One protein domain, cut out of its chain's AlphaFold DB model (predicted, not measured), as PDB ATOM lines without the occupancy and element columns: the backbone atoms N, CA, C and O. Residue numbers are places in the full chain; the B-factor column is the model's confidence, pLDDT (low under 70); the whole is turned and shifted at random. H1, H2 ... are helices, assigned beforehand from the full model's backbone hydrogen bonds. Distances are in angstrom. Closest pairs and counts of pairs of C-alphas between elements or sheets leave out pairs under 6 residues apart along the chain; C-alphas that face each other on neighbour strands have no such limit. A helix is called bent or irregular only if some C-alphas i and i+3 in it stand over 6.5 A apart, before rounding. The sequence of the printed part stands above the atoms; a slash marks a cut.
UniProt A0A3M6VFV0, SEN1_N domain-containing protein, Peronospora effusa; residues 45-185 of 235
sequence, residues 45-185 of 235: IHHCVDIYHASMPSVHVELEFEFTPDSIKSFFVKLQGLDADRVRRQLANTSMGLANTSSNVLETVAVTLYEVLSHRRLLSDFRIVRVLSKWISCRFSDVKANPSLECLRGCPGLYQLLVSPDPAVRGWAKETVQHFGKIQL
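This is residues 45 to 185 of the 235 residues of the protein "SEN1_N domain-containing protein" of Peronospora effusa (UniProt A0A3M6VFV0). Two long helices, H1 and H2, meet near residues 63 to 72 and open as a V toward a head of six shorter helices, H3 to H8, with H3 set between the open ends and touching both. In the head, H6 runs side by side with H3, H5 runs alongside the last part of H2, and H7 and H8 pack on each other, H7 meeting the end of H3 and H8 meeting H5 with its residues 168 to 172 alone. The printed part has 141 residues, with eight named helices in the order H1 to H8 and no named strand: the class is all helix. It is compact, with a radius of gyration of the C-alphas of 16.3 A, and spans 50 by 39 by 29 A.

H1, residues 45 to 64, starts with C-alpha 45 at (18.831, 7.841, -17.476). By its hydrogen bonds it was assigned as one helix, but it is bent: C-alphas 54 and 57 are 7.0 A apart, and its arms are H1a, residues 45 to 54, and H1b, residues 57 to 64. H2, residues 69 to 95, is 38.8 A long and ends with C-alpha 95 at (37.758, 0.436, -25.945). H3, residues 103 to 118, is 22.1 A long. H4 is residues 120 to 123, H5 126 to 136 and 15.3 A long, H6 147 to 152, and H7 156 to 163. H6 is irregular, but only just: C-alphas 148 and 151 are 6.6 A apart. H8, residues 167 to 180, is 20.1 A long and ends with C-alpha 180 at (16.156, -5.380, -32.801).

H3 is the hub, touching five helices. With residues 111 to 115 alone it touches H1a, the same way at a shallow tilt of 30 degrees; the closest C-alphas, of Val 49 and Glu 115, are 6.4 A apart. H3 and H2 form a helical hairpin at a steep tilt of 42 degrees, closest at Leu 91 and Val 109, C-alphas 6.4 A apart. H6 touches H3 at a shallow tilt of 16 degrees, with the C-alphas of Ala 110 and Leu 149 closest at 5.4 A. H7 touches H3 about perpendicular, at 77 degrees; the closest C-alphas, of Leu 117 and Gly 157, are 4.1 A apart. H3 and H4 touch only at the corner, and only just, with 3 pairs of C-alphas within 8 A; Val 116 and Leu 122 are closest, C-alphas 5.3 A apart. H2 touches H5 the same way at a shallow tilt of 15 degrees, the C-alphas of Ser 95 and Trp 135 being closest at 5.6 A. H5 touches H8 at a steep tilt of 64 degrees, closest at Ser 133 and Val 169, C-alphas 5.9 A apart. H7 and H8 touch, opposite ways at a steep tilt of 48 degrees, closest at Leu 162 and Arg 170, C-alphas 4.6 A apart. H1b and H2, a helical hairpin, only just touch, with 3 pairs of C-alphas within 8 A; Leu 63 and Ile 72 are closest, C-alphas 6.7 A apart. H1a and H2 are apart. Every O i to N i+4 pair is within hydrogen-bond range in H1a, H1b, H3, H5 and H8; the count is 22 of 23 in H2, 2 of 4 in H7 and 0 of 2 in H6, where 2 of 3 O i to N i+3 pairs are within range, and H4 is too short for an i+4 pair.

The two C-alphas farthest apart, of Glu 66 and Lys 144, are 49.9 A apart. The printed part has no cut and no long link. The mean pLDDT of the printed part is 79.3; residues 45 to 48, 94 to 103, 163, 165 and 182 to 185 are under 70.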
ATOM      1  N   ILE A  45      17.641   7.034 -17.164       59.38
ATOM      2  CA  ILE A  45      18.831   7.841 -17.476       59.38
ATOM      3  C   ILE A  45      18.719   8.481 -18.880       59.38
ATOM      4  O   ILE A  45      19.228   9.578 -19.110       59.38
ATOM      5  N   HIS A  46      17.978   7.840 -19.788       61.09
ATOM      6  CA  HIS A  46      17.604   8.356 -21.108       61.09
ATOM      7  C   HIS A  46      16.767   9.642 -21.032       61.09
ATOM      8  O   HIS A  46      17.071  10.608 -21.725       61.09
ATOM      9  N   HIS A  47      15.801   9.716 -20.114       65.31
ATOM     10  CA  HIS A  47      14.965  10.898 -19.930       65.31
ATOM     11  C   HIS A  47      15.774  12.106 -19.425       65.31
ATOM     12  O   HIS A  47      15.526  13.231 -19.847       65.31
ATOM     13  N   CYS A  48      16.804  11.895 -18.595       68.62
ATOM     14  CA  CYS A  48      17.724  12.965 -18.183       68.62
ATOM     15  C   CYS A  48      18.536  13.529 -19.360       68.62
ATOM     16  O   CYS A  48      18.751  14.740 -19.439       68.62
ATOM     17  N   VAL A  49      18.989  12.658 -20.268       72.75
ATOM     18  CA  VAL A  49      19.690  13.064 -21.496       72.75
ATOM     19  C   VAL A  49      18.758  13.881 -22.387       72.75
ATOM     20  O   VAL A  49      19.139  14.956 -22.849       72.75
ATOM     21  N   ASP A  50      17.530  13.409 -22.577       72.94
ATOM     22  CA  ASP A  50      16.555  14.079 -23.433       72.94
ATOM     23  C   ASP A  50      16.158  15.447 -22.861       72.94
ATOM     24  O   ASP A  50      16.128  16.434 -23.593       72.94
ATOM     25  N   ILE A  51      15.965  15.560 -21.538       74.19
ATOM     26  CA  ILE A  51      15.714  16.845 -20.862       74.19
ATOM     27  C   ILE A  51      16.895  17.801 -21.035       74.19
ATOM     28  O   ILE A  51      16.687  18.983 -21.307       74.19
ATOM     29  N   TYR A  52      18.131  17.317 -20.886       76.31
ATOM     30  CA  TYR A  52      19.322  18.145 -21.065       76.31
ATOM     31  C   TYR A  52      19.335  18.797 -22.453       76.31
ATOM     32  O   TYR A  52      19.446  20.022 -22.549       76.31
ATOM     33  N   HIS A  53      19.153  18.018 -23.522       79.19
ATOM     34  CA  HIS A  53      19.153  18.567 -24.883       79.19
ATOM     35  C   HIS A  53      17.898  19.397 -25.180       79.19
ATOM     36  O   HIS A  53      18.016  20.450 -25.805       79.19
ATOM     37  N   ALA A  54      16.727  19.005 -24.666       74.00
ATOM     38  CA  ALA A  54      15.487  19.774 -24.797       74.00
ATOM     39  C   ALA A  54      15.529  21.124 -24.058       74.00
ATOM     40  O   ALA A  54      14.815  22.050 -24.434       74.00
ATOM     41  N   SER A  55      16.372  21.263 -23.028       74.00
ATOM     42  CA  SER A  55      16.535  22.517 -22.280       74.00
ATOM     43  C   SER A  55      17.409  23.560 -22.986       74.00
ATOM     44  O   SER A  55      17.349  24.739 -22.638       74.00
ATOM     45  N   MET A  56      18.204  23.165 -23.989       77.69
ATOM     46  CA  MET A  56      19.174  24.054 -24.648       77.69
ATOM     47  C   MET A  56      18.556  25.301 -25.297       77.69
ATOM     48  O   MET A  56      19.134  26.377 -25.131       77.69
ATOM     49  N   PRO A  57      17.395  25.223 -25.980       76.75
ATOM     50  CA  PRO A  57      16.719  26.411 -26.499       76.75
ATOM     51  C   PRO A  57      16.300  27.379 -25.388       76.75
ATOM     52  O   PRO A  57      16.502  28.583 -25.519       76.75
ATOM     53  N   SER A  58      15.787  26.870 -24.263       72.50
ATOM     54  CA  SER A  58      15.412  27.708 -23.117       72.50
ATOM     55  C   SER A  58      16.629  28.398 -22.504       72.50
ATOM     56  O   SER A  58      16.577  29.591 -22.229       72.50
ATOM     57  N   VAL A  59      17.748  27.679 -22.361       75.81
ATOM     58  CA  VAL A  59      19.019  28.263 -21.901       75.81
ATOM     59  C   VAL A  59      19.490  29.358 -22.855       75.81
ATOM     60  O   VAL A  59      19.940  30.403 -22.399       75.81
ATOM     61  N   HIS A  60      19.376  29.158 -24.170       71.44
ATOM     62  CA  HIS A  60      19.724  30.189 -25.147       71.44
ATOM     63  C   HIS A  60      18.902  31.467 -24.934       71.44
ATOM     64  O   HIS A  60      19.483  32.539 -24.795       71.44
ATOM     65  N   VAL A  61      17.577  31.334 -24.823       76.56
ATOM     66  CA  VAL A  61      16.657  32.457 -24.572       76.56
ATOM     67  C   VAL A  61      16.980  33.166 -23.257       76.56
ATOM     68  O   VAL A  61      16.995  34.389 -23.205       76.56
ATOM     69  N   GLU A  62      17.281  32.427 -22.187       75.44
ATOM     70  CA  GLU A  62      17.671  33.031 -20.908       75.44
ATOM     71  C   GLU A  62      18.981  33.821 -21.014       75.44
ATOM     72  O   GLU A  62      19.089  34.922 -20.472       75.44
ATOM     73  N   LEU A  63      19.968  33.297 -21.745       75.62
ATOM     74  CA  LEU A  63      21.255  33.966 -21.925       75.62
ATOM     75  C   LEU A  63      21.145  35.244 -22.768       75.62
ATOM     76  O   LEU A  63      21.916  36.174 -22.532       75.62
ATOM     77  N   GLU A  64      20.192  35.328 -23.702       85.38
ATOM     78  CA  GLU A  64      19.939  36.535 -24.508       85.38
ATOM     79  C   GLU A  64      19.551  37.756 -23.659       85.38
ATOM     80  O   GLU A  64      19.794  38.889 -24.074       85.38
ATOM     81  N   PHE A  65      18.993  37.554 -22.459       79.00
ATOM     82  CA  PHE A  65      18.640  38.661 -21.562       79.00
ATOM     83  C   PHE A  65      19.851  39.314 -20.883       79.00
ATOM     84  O   PHE A  65      19.758  40.470 -20.465       79.00
ATOM     85  N   GLU A  66      20.968  38.596 -20.740       83.94
ATOM     86  CA  GLU A  66      22.117  39.038 -19.933       83.94
ATOM     87  C   GLU A  66      23.419  39.161 -20.742       83.94
ATOM     88  O   GLU A  66      24.302  39.944 -20.385       83.94
ATOM     89  N   PHE A  67      23.551  38.434 -21.855       87.50
ATOM     90  CA  PHE A  67      24.809  38.299 -22.583       87.50
ATOM     91  C   PHE A  67      24.714  38.714 -24.051       87.50
ATOM     92  O   PHE A  67      23.673  38.653 -24.694       87.50
ATOM     93  N   THR A  68      25.860  39.114 -24.605       89.88
ATOM     94  CA  THR A  68      25.974  39.415 -26.038       89.88
ATOM     95  C   THR A  68      25.922  38.137 -26.886       89.88
ATOM     96  O   THR A  68      26.402  37.095 -26.423       89.88
ATOM     97  N   PRO A  69      25.457  38.210 -28.147       85.38
ATOM     98  CA  PRO A  69      25.436  37.063 -29.059       85.38
ATOM     99  C   PRO A  69      26.794  36.355 -29.201       85.38
ATOM    100  O   PRO A  69      26.855  35.127 -29.193       85.38
ATOM    101  N   ASP A  70      27.902  37.103 -29.240       85.38
ATOM    102  CA  ASP A  70      29.256  36.535 -29.329       85.38
ATOM    103  C   ASP A  70      29.647  35.730 -28.082       85.38
ATOM    104  O   ASP A  70      30.280  34.669 -28.180       85.38
ATOM    105  N   SER A  71      29.243  36.199 -26.898       84.50
ATOM    106  CA  SER A  71      29.438  35.476 -25.637       84.50
ATOM    107  C   SER A  71      28.619  34.186 -25.604       84.50
ATOM    108  O   SER A  71      29.143  33.142 -25.208       84.50
ATOM    109  N   ILE A  72      27.365  34.237 -26.062       78.81
ATOM    110  CA  ILE A  72      26.457  33.081 -26.133       78.81
ATOM    111  C   ILE A  72      27.006  32.041 -27.114       78.81
ATOM    112  O   ILE A  72      27.158  30.866 -26.772       78.81
ATOM    113  N   LYS A  73      27.425  32.475 -28.306       82.62
ATOM    114  CA  LYS A  73      28.083  31.622 -29.302       82.62
ATOM    115  C   LYS A  73      29.334  30.954 -28.735       82.62
ATOM    116  O   LYS A  73      29.505  29.740 -28.855       82.62
ATOM    117  N   SER A  74      30.193  31.722 -28.066       80.19
ATOM    118  CA  SER A  74      31.407  31.199 -27.428       80.19
ATOM    119  C   SER A  74      31.093  30.174 -26.333       80.19
ATOM    120  O   SER A  74      31.796  29.167 -26.204       80.19
ATOM    121  N   PHE A  75      30.021  30.395 -25.565       82.88
ATOM    122  CA  PHE A  75      29.529  29.450 -24.566       82.88
ATOM    123  C   PHE A  75      29.110  28.118 -25.204       82.88
ATOM    124  O   PHE A  75      29.616  27.074 -24.791       82.88
ATOM    125  N   PHE A  76      28.274  28.135 -26.248       81.88
ATOM    126  CA  PHE A  76      27.808  26.905 -26.900       81.88
ATOM    127  C   PHE A  76      28.923  26.150 -27.635       81.88
ATOM    128  O   PHE A  76      28.962  24.919 -27.582       81.88
ATOM    129  N   VAL A  77      29.894  26.852 -28.230       83.31
ATOM    130  CA  VAL A  77      31.105  26.221 -28.794       83.31
ATOM    131  C   VAL A  77      31.904  25.505 -27.703       83.31
ATOM    132  O   VAL A  77      32.350  24.366 -27.884       83.31
ATOM    133  N   LYS A  78      32.069  26.139 -26.536       83.12
ATOM    134  CA  LYS A  78      32.764  25.527 -25.399       83.12
ATOM    135  C   LYS A  78      31.994  24.325 -24.854       83.12
ATOM    136  O   LYS A  78      32.611  23.295 -24.589       83.12
ATOM    137  N   LEU A  79      30.672  24.432 -24.736       81.50
ATOM    138  CA  LEU A  79      29.797  23.341 -24.310       81.50
ATOM    139  C   LEU A  79      29.910  22.138 -25.256       81.50
ATOM    140  O   LEU A  79      30.160  21.026 -24.801       81.50
ATOM    141  N   GLN A  80      29.864  22.368 -26.572       81.94
ATOM    142  CA  GLN A  80      30.089  21.327 -27.578       81.94
ATOM    143  C   GLN A  80      31.463  20.660 -27.437       81.94
ATOM    144  O   GLN A  80      31.582  19.444 -27.585       81.94
ATOM    145  N   GLY A  81      32.513  21.434 -27.148       81.25
ATOM    146  CA  GLY A  81      33.837  20.887 -26.854       81.25
ATOM    147  C   GLY A  81      33.836  19.958 -25.636       81.25
ATOM    148  O   GLY A  81      34.382  18.857 -25.705       81.25
ATOM    149  N   LEU A  82      33.178  20.373 -24.551       84.81
ATOM    150  CA  LEU A  82      33.061  19.582 -23.324       84.81
ATOM    151  C   LEU A  82      32.256  18.295 -23.536       84.81
ATOM    152  O   LEU A  82      32.661  17.245 -23.030       84.81
ATOM    153  N   ASP A  83      31.175  18.349 -24.314       85.06
ATOM    154  CA  ASP A  83      30.387  17.170 -24.683       85.06
ATOM    155  C   ASP A  83      31.218  16.173 -25.489       85.06
ATOM    156  O   ASP A  83      31.286  14.992 -25.141       85.06
ATOM    157  N   ALA A  84      31.922  16.644 -26.522       84.69
ATOM    158  CA  ALA A  84      32.787  15.796 -27.335       84.69
ATOM    159  C   ALA A  84      33.893  15.137 -26.490       84.69
ATOM    160  O   ALA A  84      34.176  13.948 -26.652       84.69
ATOM    161  N   ASP A  85      34.488  15.869 -25.543       87.00
ATOM    162  CA  ASP A  85      35.493  15.323 -24.627       87.00
ATOM    163  C   ASP A  85      34.916  14.346 -23.596       87.00
ATOM    164  O   ASP A  85      35.585  13.374 -23.224       87.00
ATOM    165  N   ARG A  86      33.687  14.570 -23.117       89.56
ATOM    166  CA  ARG A  86      32.966  13.624 -22.254       89.56
ATOM    167  C   ARG A  86      32.705  12.317 -23.001       89.56
ATOM    168  O   ARG A  86      33.151  11.269 -22.532       89.56
ATOM    169  N   VAL A  87      32.074  12.391 -24.174       88.88
ATOM    170  CA  VAL A  87      31.754  11.235 -25.028       88.88
ATOM    171  C   VAL A  87      33.023  10.469 -25.389       88.88
ATOM    172  O   VAL A  87      33.097   9.250 -25.224       88.88
ATOM    173  N   ARG A  88      34.077  11.186 -25.801       87.69
ATOM    174  CA  ARG A  88      35.370  10.582 -26.123       87.69
ATOM    175  C   ARG A  88      35.938   9.796 -24.951       87.69
ATOM    176  O   ARG A  88      36.392   8.677 -25.157       87.69
ATOM    177  N   ARG A  89      35.933  10.356 -23.736       85.44
ATOM    178  CA  ARG A  89      36.428   9.656 -22.541       85.44
ATOM    179  C   ARG A  89      35.600   8.409 -22.241       85.44
ATOM    180  O   ARG A  89      36.183   7.356 -22.007       85.44
ATOM    181  N   GLN A  90      34.273   8.512 -22.291       86.00
ATOM    182  CA  GLN A  90      33.371   7.393 -21.998       86.00
ATOM    183  C   GLN A  90      33.555   6.227 -22.982       86.00
ATOM    184  O   GLN A  90      33.691   5.083 -22.555       86.00
ATOM    185  N   LEU A  91      33.657   6.500 -24.285       83.81
ATOM    186  CA  LEU A  91      33.829   5.452 -25.298       83.81
ATOM    187  C   LEU A  91      35.278   4.932 -25.390       83.81
ATOM    188  O   LEU A  91      35.497   3.726 -25.539       83.81
ATOM    189  N   ALA A  92      36.285   5.805 -25.267       80.25
ATOM    190  CA  ALA A  92      37.690   5.408 -25.377       80.25
ATOM    191  C   ALA A  92      38.150   4.546 -24.191       80.25
ATOM    192  O   ALA A  92      38.825   3.536 -24.405       80.25
ATOM    193  N   ASN A  93      37.751   4.890 -22.961       71.19
ATOM    194  CA  ASN A  93      38.119   4.126 -21.764       71.19
ATOM    195  C   ASN A  93      37.626   2.672 -21.840       71.19
ATOM    196  O   ASN A  93      38.338   1.751 -21.439       71.19
ATOM    197  N   THR A  94      36.447   2.466 -22.429       67.44
ATOM    198  CA  THR A  94      35.867   1.138 -22.662       67.44
ATOM    199  C   THR A  94      36.619   0.378 -23.755       67.44
ATOM    200  O   THR A  94      36.913  -0.805 -23.595       67.44
ATOM    201  N   SER A  95      37.010   1.057 -24.841       62.12
ATOM    202  CA  SER A  95      37.758   0.436 -25.945       62.12
ATOM    203  C   SER A  95      39.163  -0.050 -25.553       62.12
ATOM    204  O   SER A  95      39.655  -1.021 -26.122       62.12
ATOM    205  N   MET A  96      39.795   0.588 -24.562       63.09
ATOM    206  CA  MET A  96      41.152   0.258 -24.103       63.09
ATOM    207  C   MET A  96      41.198  -0.845 -23.033       63.09
ATOM    208  O   MET A  96      42.279  -1.168 -22.548       63.09
ATOM    209  N   GLY A  97      40.053  -1.415 -22.634       57.81
ATOM    210  CA  GLY A  97      40.000  -2.486 -21.631       57.81
ATOM    211  C   GLY A  97      40.469  -2.072 -20.229       57.81
ATOM    212  O   GLY A  97      40.736  -2.934 -19.399       57.81
ATOM    213  N   LEU A  98      40.568  -0.764 -19.959       51.75
ATOM    214  CA  LEU A  98      41.031  -0.198 -18.683       51.75
ATOM    215  C   LEU A  98      39.965  -0.247 -17.575       51.75
ATOM    216  O   LEU A  98      40.259   0.071 -16.424       51.75
ATOM    217  N   ALA A  99      38.734  -0.639 -17.905       52.06
ATOM    218  CA  ALA A  99      37.653  -0.811 -16.951       52.06
ATOM    219  C   ALA A  99      37.443  -2.302 -16.652       52.06
ATOM    220  O   ALA A  99      37.175  -3.094 -17.559       52.06
ATOM    221  N   ASN A 100      37.515  -2.676 -15.371       53.16
ATOM    222  CA  ASN A 100      36.948  -3.941 -14.906       53.16
ATOM    223  C   ASN A 100      35.486  -3.997 -15.376       53.16
ATOM    224  O   ASN A 100      34.762  -3.015 -15.224       53.16
ATOM    225  N   THR A 101      35.080  -5.115 -15.974       57.31
ATOM    226  CA  THR A 101      33.751  -5.368 -16.555       57.31
ATOM    227  C   THR A 101      32.643  -5.293 -15.501       57.31
ATOM    228  O   THR A 101      32.151  -6.320 -15.039       57.31
ATOM    229  N   SER A 102      32.268  -4.088 -15.081       64.12
ATOM    230  CA  SER A 102      31.088  -3.841 -14.258       64.12
ATOM    231  C   SER A 102      29.905  -3.469 -15.154       64.12
ATOM    232  O   SER A 102      30.083  -2.778 -16.159       64.12
ATOM    233  N   SER A 103      28.700  -3.921 -14.783       66.88
ATOM    234  CA  SER A 103      27.431  -3.570 -15.459       66.88
ATOM    235  C   SER A 103      27.327  -2.062 -15.706       66.88
ATOM    236  O   SER A 103      27.028  -1.619 -16.810       66.88
ATOM    237  N   ASN A 104      27.748  -1.275 -14.713       73.56
ATOM    238  CA  ASN A 104      27.720   0.185 -14.737       73.56
ATOM    239  C   ASN A 104      28.502   0.798 -15.913       73.56
ATOM    240  O   ASN A 104      28.122   1.855 -16.415       73.56
ATOM    241  N   VAL A 105      29.597   0.176 -16.365       77.25
ATOM    242  CA  VAL A 105      30.384   0.689 -17.505       77.25
ATOM    243  C   VAL A 105      29.651   0.441 -18.821       77.25
ATOM    244  O   VAL A 105      29.653   1.317 -19.683       77.25
ATOM    245  N   LEU A 106      29.001  -0.717 -18.972       81.12
ATOM    246  CA  LEU A 106      28.202  -1.038 -20.159       81.12
ATOM    247  C   LEU A 106      26.956  -0.156 -20.245       81.12
ATOM    248  O   LEU A 106      26.667   0.369 -21.316       81.12
ATOM    249  N   GLU A 107      26.285   0.079 -19.118       83.19
ATOM    250  CA  GLU A 107      25.159   1.013 -19.020       83.19
ATOM    251  C   GLU A 107      25.584   2.446 -19.347       83.19
ATOM    252  O   GLU A 107      24.941   3.105 -20.157       83.19
ATOM    253  N   THR A 108      26.716   2.908 -18.804       84.56
ATOM    254  CA  THR A 108      27.248   4.241 -19.130       84.56
ATOM    255  C   THR A 108      27.504   4.369 -20.628       84.56
ATOM    256  O   THR A 108      27.104   5.353 -21.235       84.56
ATOM    257  N   VAL A 109      28.142   3.367 -21.241       87.69
ATOM    258  CA  VAL A 109      28.414   3.354 -22.685       87.69
ATOM    259  C   VAL A 109      27.123   3.342 -23.493       87.69
ATOM    260  O   VAL A 109      27.022   4.080 -24.467       87.69
ATOM    261  N   ALA A 110      26.139   2.543 -23.092       88.69
ATOM    262  CA  ALA A 110      24.850   2.477 -23.762       88.69
ATOM    263  C   ALA A 110      24.112   3.823 -23.710       88.69
ATOM    264  O   ALA A 110      23.642   4.295 -24.739       88.69
ATOM    265  N   VAL A 111      24.112   4.495 -22.556       88.00
ATOM    266  CA  VAL A 111      23.557   5.848 -22.397       88.00
ATOM    267  C   VAL A 111      24.311   6.865 -23.253       88.00
ATOM    268  O   VAL A 111      23.684   7.678 -23.928       88.00
ATOM    269  N   THR A 112      25.646   6.816 -23.280       90.06
ATOM    270  CA  THR A 112      26.451   7.692 -24.146       90.06
ATOM    271  C   THR A 112      26.117   7.475 -25.622       90.06
ATOM    272  O   THR A 112      26.028   8.433 -26.386       90.06
ATOM    273  N   LEU A 113      25.940   6.222 -26.045       91.19
ATOM    274  CA  LEU A 113      25.567   5.891 -27.418       91.19
ATOM    275  C   LEU A 113      24.142   6.335 -27.734       91.19
ATOM    276  O   LEU A 113      23.929   6.895 -28.803       91.19
ATOM    277  N   TYR A 114      23.201   6.151 -26.807       90.06
ATOM    278  CA  TYR A 114      21.839   6.661 -26.934       90.06
ATOM    279  C   TYR A 114      21.865   8.170 -27.150       90.06
ATOM    280  O   TYR A 114      21.323   8.661 -28.130       90.06
ATOM    281  N   GLU A 115      22.593   8.909 -26.311       88.56
ATOM    282  CA  GLU A 115      22.727  10.355 -26.452       88.56
ATOM    283  C   GLU A 115      23.251  10.756 -27.840       88.56
ATOM    284  O   GLU A 115      22.656  11.609 -28.502       88.56
ATOM    285  N   VAL A 116      24.347  10.130 -28.287       89.38
ATOM    286  CA  VAL A 116      24.973  10.422 -29.584       89.38
ATOM    287  C   VAL A 116      24.040  10.089 -30.747       89.38
ATOM    288  O   VAL A 116      23.970  10.859 -31.701       89.38
ATOM    289  N   LEU A 117      23.335   8.957 -30.689       87.56
ATOM    290  CA  LEU A 117      22.471   8.484 -31.774       87.56
ATOM    291  C   LEU A 117      21.085   9.140 -31.765       87.56
ATOM    292  O   LEU A 117      20.434   9.177 -32.805       87.56
ATOM    293  N   SER A 118      20.638   9.685 -30.639       82.25
ATOM    294  CA  SER A 118      19.391  10.451 -30.559       82.25
ATOM    295  C   SER A 118      19.585  11.914 -30.973       82.25
ATOM    296  O   SER A 118      18.645  12.536 -31.457       82.25
ATOM    297  N   HIS A 119      20.805  12.461 -30.865       78.69
ATOM    298  CA  HIS A 119      21.068  13.881 -31.115       78.69
ATOM    299  C   HIS A 119      22.021  14.118 -32.290       78.69
ATOM    300  O   HIS A 119      23.243  13.968 -32.195       78.69
ATOM    301  N   ARG A 120      21.466  14.628 -33.395       72.06
ATOM    302  CA  ARG A 120      22.201  14.884 -34.644       72.06
ATOM    303  C   ARG A 120      23.417  15.797 -34.491       72.06
ATOM    304  O   ARG A 120      24.414  15.572 -35.175       72.06
ATOM    305  N   ARG A 121      23.380  16.782 -33.585       78.69
ATOM    306  CA  ARG A 121      24.530  17.661 -33.291       78.69
ATOM    307  C   ARG A 121      25.778  16.856 -32.921       78.69
ATOM    308  O   ARG A 121      26.871  17.178 -33.376       78.69
ATOM    309  N   LEU A 122      25.614  15.811 -32.111       80.75
ATOM    310  CA  LEU A 122      26.720  14.966 -31.667       80.75
ATOM    311  C   LEU A 122      27.132  13.978 -32.758       80.75
ATOM    312  O   LEU A 122      28.322  13.819 -33.017       80.75
ATOM    313  N   LEU A 123      26.163  13.366 -33.443       79.31
ATOM    314  CA  LEU A 123      26.437  12.432 -34.538       79.31
ATOM    315  C   LEU A 123      27.125  13.093 -35.743       79.31
ATOM    316  O   LEU A 123      27.850  12.428 -36.476       79.31
ATOM    317  N   SER A 124      26.932  14.397 -35.935       76.31
ATOM    318  CA  SER A 124      27.579  15.172 -37.003       76.31
ATOM    319  C   SER A 124      28.987  15.653 -36.628       76.31
ATOM    320  O   SER A 124      29.738  16.109 -37.490       76.31
ATOM    321  N   ASP A 125      29.383  15.555 -35.355       78.69
ATOM    322  CA  ASP A 125      30.710  15.970 -34.908       78.69
ATOM    323  C   ASP A 125      31.756  14.911 -35.281       78.69
ATOM    324  O   ASP A 125      31.798  13.808 -34.727       78.69
ATOM    325  N   PHE A 126      32.660  15.259 -36.202       78.94
ATOM    326  CA  PHE A 126      33.694  14.344 -36.697       78.94
ATOM    327  C   PHE A 126      34.571  13.753 -35.577       78.94
ATOM    328  O   PHE A 126      35.092  12.641 -35.714       78.94
ATOM    329  N   ARG A 127      34.747  14.474 -34.459       81.75
ATOM    330  CA  ARG A 127      35.528  14.005 -33.305       81.75
ATOM    331  C   ARG A 127      34.821  12.842 -32.622       81.75
ATOM    332  O   ARG A 127      35.490  11.897 -32.206       81.75
ATOM    333  N   ILE A 128      33.492  12.897 -32.547       83.31
ATOM    334  CA  ILE A 128      32.641  11.854 -31.972       83.31
ATOM    335  C   ILE A 128      32.550  10.667 -32.930       83.31
ATOM    336  O   ILE A 128      32.846   9.545 -32.520       83.31
ATOM    337  N   VAL A 129      32.267  10.903 -34.217       79.50
ATOM    338  CA  VAL A 129      32.191   9.843 -35.246       79.50
ATOM    339  C   VAL A 129      33.479   9.018 -35.299       79.50
ATOM    340  O   VAL A 129      33.446   7.787 -35.353       79.50
ATOM    341  N   ARG A 130      34.641   9.674 -35.206       82.88
ATOM    342  CA  ARG A 130      35.938   8.987 -35.188       82.88
ATOM    343  C   ARG A 130      36.112   8.077 -33.970       82.88
ATOM    344  O   ARG A 130      36.758   7.034 -34.074       82.88
ATOM    345  N   VAL A 131      35.599   8.476 -32.808       86.06
ATOM    346  CA  VAL A 131      35.659   7.651 -31.592       86.06
ATOM    347  C   VAL A 131      34.664   6.499 -31.682       86.06
ATOM    348  O   VAL A 131      35.015   5.380 -31.317       86.06
ATOM    349  N   LEU A 132      33.473   6.747 -32.226       85.56
ATOM    350  CA  LEU A 132      32.451   5.732 -32.458       85.56
ATOM    351  C   LEU A 132      32.961   4.611 -33.376       85.56
ATOM    352  O   LEU A 132      32.874   3.445 -33.007       85.56
ATOM    353  N   SER A 133      33.580   4.954 -34.512       84.12
ATOM    354  CA  SER A 133      34.183   3.972 -35.436       84.12
ATOM    355  C   SER A 133      35.220   3.077 -34.732       84.12
ATOM    356  O   SER A 133      35.212   1.853 -34.880       84.12
ATOM    357  N   LYS A 134      36.053   3.656 -33.854       86.06
ATOM    358  CA  LYS A 134      36.991   2.877 -33.026       86.06
ATOM    359  C   LYS A 134      36.283   1.991 -32.004       86.06
ATOM    360  O   LYS A 134      36.694   0.850 -31.810       86.06
ATOM    361  N   TRP A 135      35.254   2.509 -31.335       89.44
ATOM    362  CA  TRP A 135      34.504   1.762 -30.327       89.44
ATOM    363  C   TRP A 135      33.771   0.559 -30.932       89.44
ATOM    364  O   TRP A 135      33.778  -0.511 -30.332       89.44
ATOM    365  N   ILE A 136      33.238   0.693 -32.149       88.31
ATOM    366  CA  ILE A 136      32.557  -0.387 -32.883       88.31
ATOM    367  C   ILE A 136      33.473  -1.598 -33.121       88.31
ATOM    368  O   ILE A 136      33.005  -2.732 -33.160       88.31
ATOM    369  N   SER A 137      34.787  -1.385 -33.204       84.50
ATOM    370  CA  SER A 137      35.769  -2.472 -33.330       84.50
ATOM    371  C   SER A 137      36.033  -3.221 -32.011       84.50
ATOM    372  O   SER A 137      36.805  -4.178 -31.986       84.50
ATOM    373  N   CYS A 138      35.447  -2.782 -30.895       83.19
ATOM    374  CA  CYS A 138      35.610  -3.402 -29.585       83.19
ATOM    375  C   CYS A 138      34.576  -4.514 -29.357       83.19
ATOM    376  O   CYS A 138      33.439  -4.403 -29.786       83.19
ATOM    377  N   ARG A 139      34.918  -5.536 -28.560       78.56
ATOM    378  CA  ARG A 139      34.012  -6.653 -28.212       78.56
ATOM    379  C   ARG A 139      32.674  -6.236 -27.587       78.56
ATOM    380  O   ARG A 139      31.729  -7.010 -27.607       78.56
ATOM    381  N   PHE A 140      32.606  -5.050 -26.984       82.19
ATOM    382  CA  PHE A 140      31.395  -4.544 -26.330       82.19
ATOM    383  C   PHE A 140      30.368  -3.969 -27.313       82.19
ATOM    384  O   PHE A 140      29.272  -3.603 -26.887       82.19
ATOM    385  N   SER A 141      30.725  -3.880 -28.598       85.62
ATOM    386  CA  SER A 141      29.819  -3.484 -29.673       85.62
ATOM    387  C   SER A 141      28.884  -4.613 -30.110       85.62
ATOM    388  O   SER A 141      27.891  -4.337 -30.779       85.62
ATOM    389  N   ASP A 142      29.159  -5.861 -29.717       88.19
ATOM    390  CA  ASP A 142      28.297  -6.996 -30.032       88.19
ATOM    391  C   ASP A 142      26.943  -6.852 -29.321       88.19
ATOM    392  O   ASP A 142      26.815  -7.053 -28.110       88.19
ATOM    393  N   VAL A 143      25.922  -6.512 -30.108       87.12
ATOM    394  CA  VAL A 143      24.544  -6.294 -29.652       87.12
ATOM    395  C   VAL A 143      23.911  -7.555 -29.062       87.12
ATOM    396  O   VAL A 143      23.071  -7.462 -28.173       87.12
ATOM    397  N   LYS A 144      24.348  -8.746 -29.487       86.81
ATOM    398  CA  LYS A 144      23.826 -10.018 -28.965       86.81
ATOM    399  C   LYS A 144      24.421 -10.344 -27.601       86.81
ATOM    400  O   LYS A 144      23.781 -11.017 -26.798       86.81
ATOM    401  N   ALA A 145      25.644  -9.879 -27.345       85.38
ATOM    402  CA  ALA A 145      26.359 -10.097 -26.093       85.38
ATOM    403  C   ALA A 145      26.151  -8.972 -25.064       85.38
ATOM    404  O   ALA A 145      26.446  -9.172 -23.884       85.38
ATOM    405  N   ASN A 146      25.663  -7.799 -25.483       86.75
ATOM    406  CA  ASN A 146      25.516  -6.618 -24.633       86.75
ATOM    407  C   ASN A 146      24.046  -6.148 -24.542       86.75
ATOM    408  O   ASN A 146      23.614  -5.330 -25.359       86.75
ATOM    409  N   PRO A 147      23.281  -6.599 -23.527       85.38
ATOM    410  CA  PRO A 147      21.861  -6.264 -23.393       85.38
ATOM    411  C   PRO A 147      21.612  -4.780 -23.099       85.38
ATOM    412  O   PRO A 147      20.529  -4.278 -23.384       85.38
ATOM    413  N   SER A 148      22.602  -4.045 -22.575       87.06
ATOM    414  CA  SER A 148      22.470  -2.605 -22.327       87.06
ATOM    415  C   SER A 148      22.231  -1.818 -23.622       87.06
ATOM    416  O   SER A 148      21.665  -0.731 -23.571       87.06
ATOM    417  N   LEU A 149      22.610  -2.362 -24.785       89.50
ATOM    418  CA  LEU A 149      22.403  -1.713 -26.082       89.50
ATOM    419  C   LEU A 149      20.944  -1.738 -26.558       89.50
ATOM    420  O   LEU A 149      20.636  -1.036 -27.515       89.50
ATOM    421  N   GLU A 150      20.032  -2.463 -25.901       87.50
ATOM    422  CA  GLU A 150      18.601  -2.446 -26.258       87.50
ATOM    423  C   GLU A 150      17.987  -1.040 -26.194       87.50
ATOM    424  O   GLU A 150      17.067  -0.741 -26.952       87.50
ATOM    425  N   CYS A 151      18.538  -0.139 -25.369       83.88
ATOM    426  CA  CYS A 151      18.109   1.262 -25.327       83.88
ATOM    427  C   CYS A 151      18.331   2.025 -26.643       83.88
ATOM    428  O   CYS A 151      17.728   3.070 -26.847       83.88
ATOM    429  N   LEU A 152      19.171   1.513 -27.552       87.06
ATOM    430  CA  LEU A 152      19.417   2.126 -28.860       87.06
ATOM    431  C   LEU A 152      18.293   1.847 -29.866       87.06
ATOM    432  O   LEU A 152      18.311   2.363 -30.989       87.06
ATOM    433  N   ARG A 153      17.330   0.994 -29.504       84.00
ATOM    434  CA  ARG A 153      16.181   0.691 -30.347       84.00
ATOM    435  C   ARG A 153      15.388   1.971 -30.604       84.00
ATOM    436  O   ARG A 153      14.926   2.624 -29.680       84.00
ATOM    437  N   GLY A 154      15.198   2.294 -31.880       74.25
ATOM    438  CA  GLY A 154      14.448   3.482 -32.288       74.25
ATOM    439  C   GLY A 154      15.274   4.768 -32.367       74.25
ATOM    440  O   GLY A 154      14.743   5.766 -32.838       74.25
ATOM    441  N   CYS A 155      16.567   4.760 -32.012       81.06
ATOM    442  CA  CYS A 155      17.425   5.934 -32.192       81.06
ATOM    443  C   CYS A 155      17.569   6.290 -33.689       81.06
ATOM    444  O   CYS A 155      18.098   5.474 -34.452       81.06
ATOM    445  N   PRO A 156      17.193   7.509 -34.126       74.56
ATOM    446  CA  PRO A 156      17.285   7.924 -35.530       74.56
ATOM    447  C   PRO A 156      18.704   7.817 -36.103       74.56
ATOM    448  O   PRO A 156      18.912   7.364 -37.230       74.56
ATOM    449  N   GLY A 157      19.706   8.161 -35.295       79.38
ATOM    450  CA  GLY A 157      21.110   8.099 -35.669       79.38
ATOM    451  C   GLY A 157      21.603   6.691 -35.976       79.38
ATOM    452  O   GLY A 157      22.510   6.546 -36.789       79.38
ATOM    453  N   LEU A 158      20.993   5.641 -35.409       83.62
ATOM    454  CA  LEU A 158      21.354   4.259 -35.738       83.62
ATOM    455  C   LEU A 158      21.074   3.955 -37.212       83.62
ATOM    456  O   LEU A 158      21.893   3.331 -37.885       83.62
ATOM    457  N   TYR A 159      19.953   4.450 -37.731       77.81
ATOM    458  CA  TYR A 159      19.651   4.340 -39.150       77.81
ATOM    459  C   TYR A 159      20.639   5.175 -39.966       77.81
ATOM    460  O   TYR A 159      21.085   4.721 -41.015       77.81
ATOM    461  N   GLN A 160      21.030   6.363 -39.483       75.94
ATOM    462  CA  GLN A 160      21.974   7.240 -40.194       75.94
ATOM    463  C   GLN A 160      23.333   6.581 -40.397       75.94
ATOM    464  O   GLN A 160      23.996   6.789 -41.413       75.94
ATOM    465  N   LEU A 161      23.726   5.705 -39.480       82.12
ATOM    466  CA  LEU A 161      24.938   4.918 -39.635       82.12
ATOM    467  C   LEU A 161      24.861   3.874 -40.761       82.12
ATOM    468  O   LEU A 161      25.915   3.471 -41.250       82.12
ATOM    469  N   LEU A 162      23.672   3.466 -41.225       73.62
ATOM    470  CA  LEU A 162      23.520   2.525 -42.349       73.62
ATOM    471  C   LEU A 162      24.068   3.091 -43.664       73.62
ATOM    472  O   LEU A 162      24.528   2.324 -44.510       73.62
ATOM    473  N   VAL A 163      24.065   4.417 -43.811       69.12
ATOM    474  CA  VAL A 163      24.614   5.137 -44.971       69.12
ATOM    475  C   VAL A 163      25.987   5.761 -44.689       69.12
ATOM    476  O   VAL A 163      26.515   6.499 -45.515       69.12
ATOM    477  N   SER A 164      26.608   5.451 -43.541       74.25
ATOM    478  CA  SER A 164      27.958   5.924 -43.203       74.25
ATOM    479  C   SER A 164      28.962   5.571 -44.308       74.25
ATOM    480  O   SER A 164      28.894   4.466 -44.833       74.25
ATOM    481  N   PRO A 165      29.952   6.414 -44.652       68.38
ATOM    482  CA  PRO A 165      31.002   6.037 -45.602       68.38
ATOM    483  C   PRO A 165      31.932   4.933 -45.061       68.38
ATOM    484  O   PRO A 165      32.553   4.213 -45.848       68.38
ATOM    485  N   ASP A 166      31.983   4.727 -43.740       74.44
ATOM    486  CA  ASP A 166      32.792   3.690 -43.093       74.44
ATOM    487  C   ASP A 166      32.080   2.313 -43.136       74.44
ATOM    488  O   ASP A 166      31.012   2.150 -42.532       74.44
ATOM    489  N   PRO A 167      32.646   1.297 -43.820       76.00
ATOM    490  CA  PRO A 167      32.025  -0.020 -43.957       76.00
ATOM    491  C   PRO A 167      31.861  -0.772 -42.631       76.00
ATOM    492  O   PRO A 167      30.904  -1.534 -42.502       76.00
ATOM    493  N   ALA A 168      32.750  -0.570 -41.654       83.19
ATOM    494  CA  ALA A 168      32.641  -1.217 -40.348       83.19
ATOM    495  C   ALA A 168      31.465  -0.635 -39.555       83.19
ATOM    496  O   ALA A 168      30.678  -1.375 -38.968       83.19
ATOM    497  N   VAL A 169      31.300   0.689 -39.619       84.00
ATOM    498  CA  VAL A 169      30.178   1.399 -38.993       84.00
ATOM    499  C   VAL A 169      28.846   0.983 -39.617       84.00
ATOM    500  O   VAL A 169      27.914   0.648 -38.886       84.00
ATOM    501  N   ARG A 170      28.769   0.920 -40.956       84.62
ATOM    502  CA  ARG A 170      27.577   0.409 -41.656       84.62
ATOM    503  C   ARG A 170      27.258  -1.032 -41.270       84.62
ATOM    504  O   ARG A 170      26.097  -1.372 -41.060       84.62
ATOM    505  N   GLY A 171      28.283  -1.884 -41.210       83.62
ATOM    506  CA  GLY A 171      28.143  -3.295 -40.854       83.62
ATOM    507  C   GLY A 171      27.562  -3.477 -39.456       83.62
ATOM    508  O   GLY A 171      26.600  -4.225 -39.292       83.62
ATOM    509  N   TRP A 172      28.088  -2.731 -38.483       92.19
ATOM    510  CA  TRP A 172      27.582  -2.730 -37.114       92.19
ATOM    511  C   TRP A 172      26.136  -2.244 -37.038       92.19
ATOM    512  O   TRP A 172      25.285  -2.964 -36.529       92.19
ATOM    513  N   ALA A 173      25.826  -1.086 -37.630       87.25
ATOM    514  CA  ALA A 173      24.468  -0.547 -37.630       87.25
ATOM    515  C   ALA A 173      23.458  -1.529 -38.243       87.25
ATOM    516  O   ALA A 173      22.369  -1.727 -37.704       87.25
ATOM    517  N   LYS A 174      23.841  -2.207 -39.333       84.19
ATOM    518  CA  LYS A 174      23.024  -3.254 -39.953       84.19
ATOM    519  C   LYS A 174      22.773  -4.417 -38.995       84.19
ATOM    520  O   LYS A 174      21.628  -4.846 -38.884       84.19
ATOM    521  N   GLU A 175      23.804  -4.930 -38.325       90.12
ATOM    522  CA  GLU A 175      23.646  -6.022 -37.355       90.12
ATOM    523  C   GLU A 175      22.755  -5.607 -36.177       90.12
ATOM    524  O   GLU A 175      21.850  -6.352 -35.804       90.12
ATOM    525  N   THR A 176      22.955  -4.402 -35.641       89.81
ATOM    526  CA  THR A 176      22.158  -3.849 -34.540       89.81
ATOM    527  C   THR A 176      20.682  -3.707 -34.917       89.81
ATOM    528  O   THR A 176      19.815  -4.186 -34.189       89.81
ATOM    529  N   VAL A 177      20.374  -3.127 -36.082       85.56
ATOM    530  CA  VAL A 177      18.987  -3.002 -36.570       85.56
ATOM    531  C   VAL A 177      18.360  -4.376 -36.815       85.56
ATOM    532  O   VAL A 177      17.216  -4.612 -36.433       85.56
ATOM    533  N   GLN A 178      19.104  -5.314 -37.411       84.50
ATOM    534  CA  GLN A 178      18.618  -6.678 -37.638       84.50
ATOM    535  C   GLN A 178      18.319  -7.418 -36.331       84.50
ATOM    536  O   GLN A 178      17.344  -8.167 -36.274       84.50
ATOM    537  N   HIS A 179      19.136  -7.205 -35.296       88.19
ATOM    538  CA  HIS A 179      18.938  -7.781 -33.967       88.19
ATOM    539  C   HIS A 179      17.661  -7.260 -33.299       88.19
ATOM    540  O   HIS A 179      16.878  -8.059 -32.790       88.19
ATOM    541  N   PHE A 180      17.391  -5.951 -33.362       84.75
ATOM    542  CA  PHE A 180      16.156  -5.380 -32.801       84.75
ATOM    543  C   PHE A 180      14.888  -5.777 -33.571       84.75
ATOM    544  O   PHE A 180      13.786  -5.722 -33.022       84.75
ATOM    545  N   GLY A 181      15.031  -6.226 -34.819       75.38
ATOM    546  CA  GLY A 181      13.932  -6.724 -35.635       75.38
ATOM    547  C   GLY A 181      13.157  -5.609 -36.337       75.38
ATOM    548  O   GLY A 181      13.723  -4.612 -36.780       75.38
ATOM    549  N   LYS A 182      11.847  -5.804 -36.527       61.88
ATOM    550  CA  LYS A 182      11.014  -4.831 -37.247       61.88
ATOM    551  C   LYS A 182      10.901  -3.538 -36.440       61.88
ATOM    552  O   LYS A 182      10.522  -3.579 -35.273       61.88
ATOM    553  N   ILE A 183      11.150  -2.411 -37.104       59.75
ATOM    554  CA  ILE A 183      10.868  -1.078 -36.568       59.75
ATOM    555  C   ILE A 183       9.366  -1.015 -36.279       59.75
ATOM    556  O   ILE A 183       8.546  -1.121 -37.193       59.75
ATOM    557  N   GLN A 184       9.002  -0.900 -35.005       51.22
ATOM    558  CA  GLN A 184       7.633  -0.592 -34.619       51.22
ATOM    559  C   GLN A 184       7.444   0.916 -34.773       51.22
ATOM    560  O   GLN A 184       7.802   1.677 -33.885       51.22
ATOM    561  N   LEU A 185       6.890   1.334 -35.912       53.12
ATOM    562  CA  LEU A 185       6.356   2.687 -36.122       53.12
ATOM    563  C   LEU A 185       4.997   2.814 -35.408       53.12
ATOM    564  O   LEU A 185       3.971   3.063 -36.036       53.12
TER     565      LEU A 185